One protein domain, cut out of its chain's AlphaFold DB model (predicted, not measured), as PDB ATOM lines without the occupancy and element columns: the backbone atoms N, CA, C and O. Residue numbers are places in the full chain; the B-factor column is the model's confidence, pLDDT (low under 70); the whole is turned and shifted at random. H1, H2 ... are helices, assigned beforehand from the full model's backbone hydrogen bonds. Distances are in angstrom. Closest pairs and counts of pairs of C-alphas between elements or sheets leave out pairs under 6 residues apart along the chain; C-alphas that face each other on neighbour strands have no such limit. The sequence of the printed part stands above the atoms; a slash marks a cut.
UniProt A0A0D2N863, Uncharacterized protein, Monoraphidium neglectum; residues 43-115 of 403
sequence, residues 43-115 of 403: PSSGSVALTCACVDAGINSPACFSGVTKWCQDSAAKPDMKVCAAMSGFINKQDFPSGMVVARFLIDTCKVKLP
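This is residues 43 to 115 of the 403 residues of an uncharacterized protein of Monoraphidium neglectum (UniProt A0A0D2N863). Four helices form a small ring: H1, H2 and H3 follow each other back and forth as two helical hairpins, and H4 crosses from H3 back to H1, which its last residues, 106 to 110, meet. The printed part has 73 residues with four named helices, in the order H1, H2, H3, H4, and no named strand; its class is all helix. It is compact, with a radius of gyration of the C-alphas of 11.1 A, and rounded, with spans of 29 by 29 by 22 A.

H1 is residues 47 to 57, 15.4 A from first to last C-alpha, and begins at C-alpha 47 at (145.036, 160.344, 203.425). H2 is residues 62 to 73, 16.2 A long. H3 is residues 81 to 93, 17.3 A long, and begins at C-alpha 81 at (133.854, 153.138, 196.607). H4, the longest, is residues 96 to 110, 20.5 A long, and ends at C-alpha 110 at (144.595, 151.767, 210.921).

H1 and H2 are a hairpin and touch, at a shallow tilt of 26 degrees, opposite ways; their closest C-alphas, of Leu 50 and Gly 67, are 4.4 A apart. H2 touches H3 with residues 68 to 72 alone, closest at the C-alphas of Cys 72 and Cys 84, 5.7 A apart; this hairpin has a shallow tilt of 32 degrees, opposite ways. H3 and H4 touch at a steep tilt of 57 degrees, opposite ways, with the C-alphas of Ala 86 and Ser 98 closest at 4.0 A. H4 touches H1 with residues 106 to 110 alone, closest at the C-alphas of Cys 52 and Cys 110, 5.5 A apart; they are only just about perpendicular, at 70.1 degrees. H1 and H3 are apart, and H2 and H4 are apart. Every O i to N i+4 pair is within hydrogen-bond range in H2, H3 and H4, but 4 of 7 in H1.

The C-alphas farthest apart, of Ser 75 and Pro 115, are 31.1 A apart. The printed part has no cut; the links H1 to H2 and H3 to H4 are tight, and H2 to H3 is short. The mean pLDDT of the printed part is 71.3, and 29 residues are under 70, among them 55 to 60, 91 to 101 and 112 to 115.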
ATOM      1  N   PRO A  43     151.041 155.537 210.103       63.41
ATOM      2  CA  PRO A  43     151.436 156.386 208.987       63.41
ATOM      3  C   PRO A  43     151.268 157.849 209.411       63.41
ATOM      4  O   PRO A  43     150.187 158.263 209.820       63.41
ATOM      5  N   SER A  44     152.365 158.607 209.395       60.91
ATOM      6  CA  SER A  44     152.414 159.987 209.893       60.91
ATOM      7  C   SER A  44     152.031 161.017 208.828       60.91
ATOM      8  O   SER A  44     151.918 162.204 209.125       60.91
ATOM      9  N   SER A  45     151.824 160.576 207.583       66.25
ATOM     10  CA  SER A  45     151.440 161.421 206.454       66.25
ATOM     11  C   SER A  45     150.552 160.660 205.460       66.25
ATOM     12  O   SER A  45     150.561 159.430 205.413       66.25
ATOM     13  N   GLY A  46     149.761 161.404 204.682       72.06
ATOM     14  CA  GLY A  46     148.840 160.863 203.675       72.06
ATOM     15  C   GLY A  46     147.376 160.795 204.125       72.06
ATOM     16  O   GLY A  46     147.040 161.054 205.279       72.06
ATOM     17  N   SER A  47     146.485 160.461 203.189       64.69
ATOM     18  CA  SER A  47     145.036 160.344 203.425       64.69
ATOM     19  C   SER A  47     144.699 159.290 204.484       64.69
ATOM     20  O   SER A  47     143.848 159.524 205.333       64.69
ATOM     21  N   VAL A  48     145.454 158.189 204.521       70.25
ATOM     22  CA  VAL A  48     145.322 157.125 205.530       70.25
ATOM     23  C   VAL A  48     145.557 157.638 206.957       70.25
ATOM     24  O   VAL A  48     144.801 157.294 207.861       70.25
ATOM     25  N   ALA A  49     146.553 158.505 207.168       72.75
ATOM     26  CA  ALA A  49     146.843 159.087 208.482       72.75
ATOM     27  C   ALA A  49     145.664 159.922 209.012       72.75
ATOM     28  O   ALA A  49     145.315 159.849 210.189       72.75
ATOM     29  N   LEU A  50     145.022 160.677 208.117       70.19
ATOM     30  CA  LEU A  50     143.870 161.517 208.437       70.19
ATOM     31  C   LEU A  50     142.620 160.678 208.728       70.19
ATOM     32  O   LEU A  50     141.877 161.002 209.648       70.19
ATOM     33  N   THR A  51     142.416 159.572 208.011       71.56
ATOM     34  CA  THR A  51     141.309 158.651 208.299       71.56
ATOM     35  C   THR A  51     141.504 157.923 209.630       71.56
ATOM     36  O   THR A  51     140.547 157.694 210.362       71.56
ATOM     37  N   CYS A  52     142.744 157.616 210.011       77.62
ATOM     38  CA  CYS A  52     143.028 157.014 211.313       77.62
ATOM     39  C   CYS A  52     142.890 157.996 212.483       77.62
ATOM     40  O   CYS A  52     142.654 157.558 213.608       77.62
ATOM     41  N   ALA A  53     142.942 159.309 212.235       71.56
ATOM     42  CA  ALA A  53     142.654 160.320 213.252       71.56
ATOM     43  C   ALA A  53     141.198 160.256 213.755       71.56
ATOM     44  O   ALA A  53     140.926 160.693 214.872       71.56
ATOM     45  N   CYS A  54     140.277 159.646 212.995       71.44
ATOM     46  CA  CYS A  54     138.909 159.353 213.439       71.44
ATOM     47  C   CYS A  54     138.853 158.547 214.740       71.44
ATOM     48  O   CYS A  54     137.919 158.700 215.523       71.44
ATOM     49  N   VAL A  55     139.859 157.705 214.980       69.31
ATOM     50  CA  VAL A  55     139.954 156.861 216.174       69.31
ATOM     51  C   VAL A  55     140.279 157.695 217.414       69.31
ATOM     52  O   VAL A  55     139.769 157.410 218.493       69.31
ATOM     53  N   ASP A  56     141.097 158.739 217.262       63.31
ATOM     54  CA  ASP A  56     141.542 159.565 218.388       63.31
ATOM     55  C   ASP A  56     140.629 160.778 218.622       63.31
ATOM     56  O   ASP A  56     140.407 161.182 219.762       63.31
ATOM     57  N   ALA A  57     140.114 161.377 217.545       66.25
ATOM     58  CA  ALA A  57     139.303 162.594 217.587       66.25
ATOM     59  C   ALA A  57     137.789 162.320 217.581       66.25
ATOM     60  O   ALA A  57     136.999 163.229 217.827       66.25
ATOM     61  N   GLY A  58     137.379 161.079 217.306       65.38
ATOM     62  CA  GLY A  58     135.984 160.687 217.135       65.38
ATOM     63  C   GLY A  58     135.486 160.874 215.699       65.38
ATOM     64  O   GLY A  58     135.938 161.757 214.960       65.38
ATOM     65  N   ILE A  59     134.518 160.037 215.315       68.44
ATOM     66  CA  ILE A  59     133.999 159.952 213.940       68.44
ATOM     67  C   ILE A  59     133.250 161.213 213.487       68.44
ATOM     68  O   ILE A  59     133.236 161.532 212.304       68.44
ATOM     69  N   ASN A  60     132.711 161.975 214.443       62.47
ATOM     70  CA  ASN A  60     132.018 163.241 214.195       62.47
ATOM     71  C   ASN A  60     132.962 164.455 214.207       62.47
ATOM     72  O   ASN A  60     132.512 165.588 214.058       62.47
ATOM     73  N   SER A  61     134.270 164.266 214.417       72.38
ATOM     74  CA  SER A  61     135.196 165.399 214.385       72.38
ATOM     75  C   SER A  61     135.348 165.940 212.955       72.38
ATOM     76  O   SER A  61     135.486 165.154 212.012       72.38
ATOM     77  N   PRO A  62     135.422 167.273 212.762       72.75
ATOM     78  CA  PRO A  62     135.681 167.861 211.445       72.75
ATOM     79  C   PRO A  62     136.968 167.331 210.795       72.75
ATOM     80  O   PRO A  62     137.047 167.184 209.575       72.75
ATOM     81  N   ALA A  63     137.969 166.998 211.617       72.56
ATOM     82  CA  ALA A  63     139.225 166.398 211.180       72.56
ATOM     83  C   ALA A  63     139.025 164.989 210.595       72.56
ATOM     84  O   ALA A  63     139.550 164.700 209.520       72.56
ATOM     85  N   CYS A  64     138.229 164.142 211.259       76.88
ATOM     86  CA  CYS A  64     137.856 162.829 210.739       76.88
ATOM     87  C   CYS A  64     137.085 162.952 209.423       76.88
ATOM     88  O   CYS A  64     137.450 162.325 208.430       76.88
ATOM     89  N   PHE A  65     136.066 163.815 209.395       76.69
ATOM     90  CA  PHE A  65     135.230 164.012 208.215       76.69
ATOM     91  C   PHE A  65     136.050 164.462 207.000       76.69
ATOM     92  O   PHE A  65     135.916 163.914 205.903       76.69
ATOM     93  N   SER A  66     136.954 165.424 207.204       78.75
ATOM     94  CA  SER A  66     137.873 165.899 206.170       78.75
ATOM     95  C   SER A  66     138.835 164.801 205.706       78.75
ATOM     96  O   SER A  66     139.049 164.646 204.504       78.75
ATOM     97  N   GLY A  67     139.370 163.999 206.633       80.88
ATOM     98  CA  GLY A  67     140.258 162.876 206.324       80.88
ATOM     99  C   GLY A  67     139.592 161.797 205.477       80.88
ATOM    100  O   GLY A  67     140.113 161.435 204.424       80.88
ATOM    101  N   VAL A  68     138.403 161.358 205.892       79.94
ATOM    102  CA  VAL A  68     137.566 160.388 205.172       79.94
ATOM    103  C   VAL A  68     137.197 160.899 203.783       79.94
ATOM    104  O   VAL A  68     137.389 160.200 202.789       79.94
ATOM    105  N   THR A  69     136.714 162.139 203.694       80.12
ATOM    106  CA  THR A  69     136.321 162.747 202.416       80.12
ATOM    107  C   THR A  69     137.511 162.830 201.464       80.12
ATOM    108  O   THR A  69     137.400 162.454 200.299       80.12
ATOM    109  N   LYS A  70     138.677 163.253 201.965       82.31
ATOM    110  CA  LYS A  70     139.910 163.321 201.178       82.31
ATOM    111  C   LYS A  70     140.381 161.939 200.734       82.31
ATOM    112  O   LYS A  70     140.797 161.793 199.592       82.31
ATOM    113  N   TRP A  71     140.292 160.929 201.599       84.12
ATOM    114  CA  TRP A  71     140.603 159.543 201.243       84.12
ATOM    115  C   TRP A  71     139.710 159.034 200.107       84.12
ATOM    116  O   TRP A  71     140.212 158.420 199.173       84.12
ATOM    117  N   CYS A  72     138.421 159.373 200.132       84.25
ATOM    118  CA  CYS A  72     137.478 159.013 199.076       84.25
ATOM    119  C   CYS A  72     137.670 159.766 197.758       84.25
ATOM    120  O   CYS A  72     137.322 159.246 196.701       84.25
ATOM    121  N   GLN A  73     138.199 160.987 197.806       82.62
ATOM    122  CA  GLN A  73     138.437 161.816 196.623       82.62
ATOM    123  C   GLN A  73     139.811 161.575 195.983       82.62
ATOM    124  O   GLN A  73     140.004 161.889 194.810       82.62
ATOM    125  N   ASP A  74     140.774 161.043 196.734       83.25
ATOM    126  CA  ASP A  74     142.140 160.856 196.259       83.25
ATOM    127  C   ASP A  74     142.253 159.641 195.322       83.25
ATOM    128  O   ASP A  74     142.338 158.487 195.745       83.25
ATOM    129  N   SER A  75     142.312 159.911 194.017       59.16
ATOM    130  CA  SER A  75     142.472 158.893 192.974       59.16
ATOM    131  C   SER A  75     143.772 158.090 193.084       59.16
ATOM    132  O   SER A  75     143.828 156.962 192.591       59.16
ATOM    133  N   ALA A  76     144.813 158.631 193.734       72.56
ATOM    134  CA  ALA A  76     146.064 157.904 193.943       72.56
ATOM    135  C   ALA A  76     145.898 156.767 194.964       72.56
ATOM    136  O   ALA A  76     146.592 155.754 194.870       72.56
ATOM    137  N   ALA A  77     144.943 156.898 195.890       64.94
ATOM    138  CA  ALA A  77     144.633 155.878 196.886       64.94
ATOM    139  C   ALA A  77     143.747 154.743 196.342       64.94
ATOM    140  O   ALA A  77     143.617 153.723 197.017       64.94
ATOM    141  N   LYS A  78     143.154 154.908 195.145       75.19
ATOM    142  CA  LYS A  78     142.166 153.985 194.546       75.19
ATOM    143  C   LYS A  78     141.162 153.468 195.596       75.19
ATOM    144  O   LYS A  78     141.086 152.257 195.815       75.19
ATOM    145  N   PRO A  79     140.452 154.373 196.294       75.25
ATOM    146  CA  PRO A  79     139.627 153.997 197.430       75.25
ATOM    147  C   PRO A  79     138.515 153.039 197.003       75.25
ATOM    148  O   PRO A  79     137.958 153.144 195.906       75.25
ATOM    149  N   ASP A  80     138.172 152.103 197.886       80.94
ATOM    150  CA  ASP A  80     137.009 151.250 197.676       80.94
ATOM    151  C   ASP A  80     135.744 152.112 197.796       80.94
ATOM    152  O   ASP A  80     135.378 152.582 198.878       80.94
ATOM    153  N   MET A  81     135.061 152.318 196.670       81.56
ATOM    154  CA  MET A  81     133.854 153.138 196.607       81.56
ATOM    155  C   MET A  81     132.723 152.600 197.492       81.56
ATOM    156  O   MET A  81     131.867 153.382 197.905       81.56
ATOM    157  N   LYS A  82     132.731 151.306 197.851       79.25
ATOM    158  CA  LYS A  82     131.796 150.750 198.839       79.25
ATOM    159  C   LYS A  82     132.079 151.285 200.235       79.25
ATOM    160  O   LYS A  82     131.141 151.630 200.945       79.25
ATOM    161  N   VAL A  83     133.352 151.410 200.607       78.06
ATOM    162  CA  VAL A  83     133.765 152.009 201.883       78.06
ATOM    163  C   VAL A  83     133.420 153.493 201.902       78.06
ATOM    164  O   VAL A  83     132.901 153.979 202.897       78.06
ATOM    165  N   CYS A  84     133.619 154.204 200.794       83.12
ATOM    166  CA  CYS A  84     133.255 155.617 200.696       83.12
ATOM    167  C   CYS A  84     131.749 155.871 200.781       83.12
ATOM    168  O   CYS A  84     131.308 156.765 201.507       83.12
ATOM    169  N   ALA A  85     130.952 155.068 200.073       80.75
ATOM    170  CA  ALA A  85     129.499 155.127 200.155       80.75
ATOM    171  C   ALA A  85     129.012 154.779 201.568       80.75
ATOM    172  O   ALA A  85     128.170 155.493 202.111       80.75
ATOM    173  N   ALA A  86     129.598 153.749 202.186       76.25
ATOM    174  CA  ALA A  86     129.331 153.376 203.566       76.25
ATOM    175  C   ALA A  86     129.689 154.508 204.538       76.25
ATOM    176  O   ALA A  86     128.850 154.956 205.299       76.25
ATOM    177  N   MET A  87     130.895 155.064 204.488       76.25
ATOM    178  CA  MET A  87     131.287 156.160 205.379       76.25
ATOM    179  C   MET A  87     130.345 157.363 205.268       76.25
ATOM    180  O   MET A  87     129.916 157.898 206.286       76.25
ATOM    181  N   SER A  88     129.949 157.743 204.051       76.31
ATOM    182  CA  SER A  88     128.962 158.806 203.837       76.31
ATOM    183  C   SER A  88     127.573 158.442 204.379       76.31
ATOM    184  O   SER A  88     126.924 159.273 205.013       76.31
ATOM    185  N   GLY A  89     127.115 157.203 204.178       73.12
ATOM    186  CA  GLY A  89     125.847 156.706 204.721       73.12
ATOM    187  C   GLY A  89     125.838 156.671 206.248       73.12
ATOM    188  O   GLY A  89     124.879 157.115 206.876       73.12
ATOM    189  N   PHE A  90     126.939 156.235 206.851       70.56
ATOM    190  CA  PHE A  90     127.117 156.214 208.295       70.56
ATOM    191  C   PHE A  90     127.147 157.629 208.879       70.56
ATOM    192  O   PHE A  90     126.449 157.909 209.845       70.56
ATOM    193  N   ILE A  91     127.899 158.555 208.282       68.19
ATOM    194  CA  ILE A  91     128.003 159.913 208.830       68.19
ATOM    195  C   ILE A  91     126.687 160.687 208.663       68.19
ATOM    196  O   ILE A  91     126.251 161.361 209.589       68.19
ATOM    197  N   ASN A  92     126.034 160.578 207.504       68.75
ATOM    198  CA  ASN A  92     124.850 161.390 207.205       68.75
ATOM    199  C   ASN A  92     123.544 160.789 207.728       68.75
ATOM    200  O   ASN A  92     122.602 161.525 208.004       68.75
ATOM    201  N   LYS A  93     123.449 159.459 207.795       67.81
ATOM    202  CA  LYS A  93     122.201 158.758 208.132       67.81
ATOM    203  C   LYS A  93     122.332 157.849 209.342       67.81
ATOM    204  O   LYS A  93     121.331 157.271 209.744       67.81
ATOM    205  N   GLN A  94     123.548 157.684 209.875       61.66
ATOM    206  CA  GLN A  94     123.849 156.658 210.876       61.66
ATOM    207  C   GLN A  94     123.375 155.281 210.403       61.66
ATOM    208  O   GLN A  94     122.967 154.430 211.189       61.66
ATOM    209  N   ASP A  95     123.439 155.082 209.080       64.12
ATOM    210  CA  ASP A  95     123.079 153.829 208.455       64.12
ATOM    211  C   ASP A  95     124.057 152.754 208.912       64.12
ATOM    212  O   ASP A  95     125.260 152.954 209.073       64.12
ATOM    213  N   PHE A  96     123.521 151.590 209.170       51.88
ATOM    214  CA  PHE A  96     124.194 150.614 209.986       51.88
ATOM    215  C   PHE A  96     125.060 149.620 209.203       51.88
ATOM    216  O   PHE A  96     126.193 149.374 209.629       51.88
ATOM    217  N   PRO A  97     124.625 149.097 208.032       65.44
ATOM    218  CA  PRO A  97     125.491 148.294 207.168       65.44
ATOM    219  C   PRO A  97     126.759 149.072 206.816       65.44
ATOM    220  O   PRO A  97     127.856 148.526 206.723       65.44
ATOM    221  N   SER A  98     126.592 150.385 206.714       66.31
ATOM    222  CA  SER A  98     127.650 151.352 206.549       66.31
ATOM    223  C   SER A  98     128.638 151.366 207.733       66.31
ATOM    224  O   SER A  98     129.847 151.281 207.514       66.31
ATOM    225  N   GLY A  99     128.166 151.367 208.985       64.25
ATOM    226  CA  GLY A  99     129.010 151.336 210.192       64.25
ATOM    227  C   GLY A  99     129.902 150.095 210.312       64.25
ATOM    228  O   GLY A  99     131.072 150.203 210.683       64.25
ATOM    229  N   MET A 100     129.397 148.924 209.918       59.19
ATOM    230  CA  MET A 100     130.172 147.677 209.890       59.19
ATOM    231  C   MET A 100     131.346 147.744 208.898       59.19
ATOM    232  O   MET A 100     132.469 147.331 209.208       59.19
ATOM    233  N   VAL A 101     131.098 148.306 207.711       69.25
ATOM    234  CA  VAL A 101     132.124 148.521 206.679       69.25
ATOM    235  C   VAL A 101     133.180 149.517 207.171       69.25
ATOM    236  O   VAL A 101     134.373 149.263 207.003       69.25
ATOM    237  N   VAL A 102     132.770 150.599 207.850       73.62
ATOM    238  CA  VAL A 102     133.695 151.575 208.457       73.62
ATOM    239  C   VAL A 102     134.569 150.934 209.537       73.62
ATOM    240  O   VAL A 102     135.786 151.125 209.536       73.62
ATOM    241  N   ALA A 103     133.983 150.153 210.447       68.31
ATOM    242  CA  ALA A 103     134.724 149.510 211.530       68.31
ATOM    243  C   ALA A 103     135.788 148.542 210.991       68.31
ATOM    244  O   ALA A 103     136.944 148.587 211.416       68.31
ATOM    245  N   ARG A 104     135.424 147.712 210.008       69.75
ATOM    246  CA  ARG A 104     136.356 146.773 209.374       69.75
ATOM    247  C   ARG A 104     137.476 147.496 208.636       69.75
ATOM    248  O   ARG A 104     138.641 147.151 208.804       69.75
ATOM    249  N   PHE A 105     137.133 148.565 207.922       76.50
ATOM    250  CA  PHE A 105     138.114 149.429 207.284       76.50
ATOM    251  C   PHE A 105     139.116 150.022 208.290       76.50
ATOM    252  O   PHE A 105     140.317 150.003 208.024       76.50
ATOM    253  N   LEU A 106     138.667 150.512 209.451       78.12
ATOM    254  CA  LEU A 106     139.557 151.064 210.482       78.12
ATOM    255  C   LEU A 106     140.471 149.993 211.097       78.12
ATOM    256  O   LEU A 106     141.644 150.261 211.351       78.12
ATOM    257  N   ILE A 107     139.977 148.771 211.296       72.19
ATOM    258  CA  ILE A 107     140.799 147.645 211.768       72.19
ATOM    259  C   ILE A 107     141.885 147.319 210.737       72.19
ATOM    260  O   ILE A 107     143.075 147.284 211.068       72.19
ATOM    261  N   ASP A 108     141.483 147.141 209.481       74.75
ATOM    262  CA  ASP A 108     142.373 146.694 208.413       74.75
ATOM    263  C   ASP A 108     143.398 147.770 208.035       74.75
ATOM    264  O   ASP A 108     144.578 147.461 207.826       74.75
ATOM    265  N   THR A 109     142.973 149.034 208.010       77.38
ATOM    266  CA  THR A 109     143.773 150.169 207.531       77.38
ATOM    267  C   THR A 109     144.575 150.825 208.649       77.38
ATOM    268  O   THR A 109     145.760 151.103 208.478       77.38
ATOM    269  N   CYS A 110     143.963 151.045 209.813       78.31
ATOM    270  CA  CYS A 110     144.595 151.767 210.921       78.31
ATOM    271  C   CYS A 110     145.265 150.850 211.943       78.31
ATOM    272  O   CYS A 110     145.843 151.345 212.913       78.31
ATOM    273  N   LYS A 111     145.194 149.524 211.735       75.06
ATOM    274  CA  LYS A 111     145.790 148.494 212.604       75.06
ATOM    275  C   LYS A 111     145.411 148.667 214.076       75.06
ATOM    276  O   LYS A 111     146.178 148.334 214.980       75.06
ATOM    277  N   VAL A 112     144.219 149.206 214.330       66.19
ATOM    278  CA  VAL A 112     143.706 149.366 215.688       66.19
ATOM    279  C   VAL A 112     143.349 147.981 216.205       66.19
ATOM    280  O   VAL A 112     142.620 147.240 215.545       66.19
ATOM    281  N   LYS A 113     143.830 147.631 217.402       53.94
ATOM    282  CA  LYS A 113     143.330 146.464 218.133       53.94
ATOM    283  C   LYS A 113     141.954 146.786 218.707       53.94
ATOM    284  O   LYS A 113     141.797 147.041 219.895       53.94
ATOM    285  N   LEU A 114     140.957 146.798 217.834       51.72
ATOM    286  CA  LEU A 114     139.573 146.623 218.242       51.72
ATOM    287  C   LEU A 114     139.351 145.113 218.385       51.72
ATOM    288  O   LEU A 114     139.838 144.356 217.538       51.72
ATOM    289  N   PRO A 115     138.677 144.631 219.441       44.03
ATOM    290  CA  PRO A 115     138.281 143.235 219.491       44.03
ATOM    291  C   PRO A 115     137.465 142.933 218.231       44.03
ATOM    292  O   PRO A 115     136.397 143.494 218.029       44.03
TER     293      PRO A 115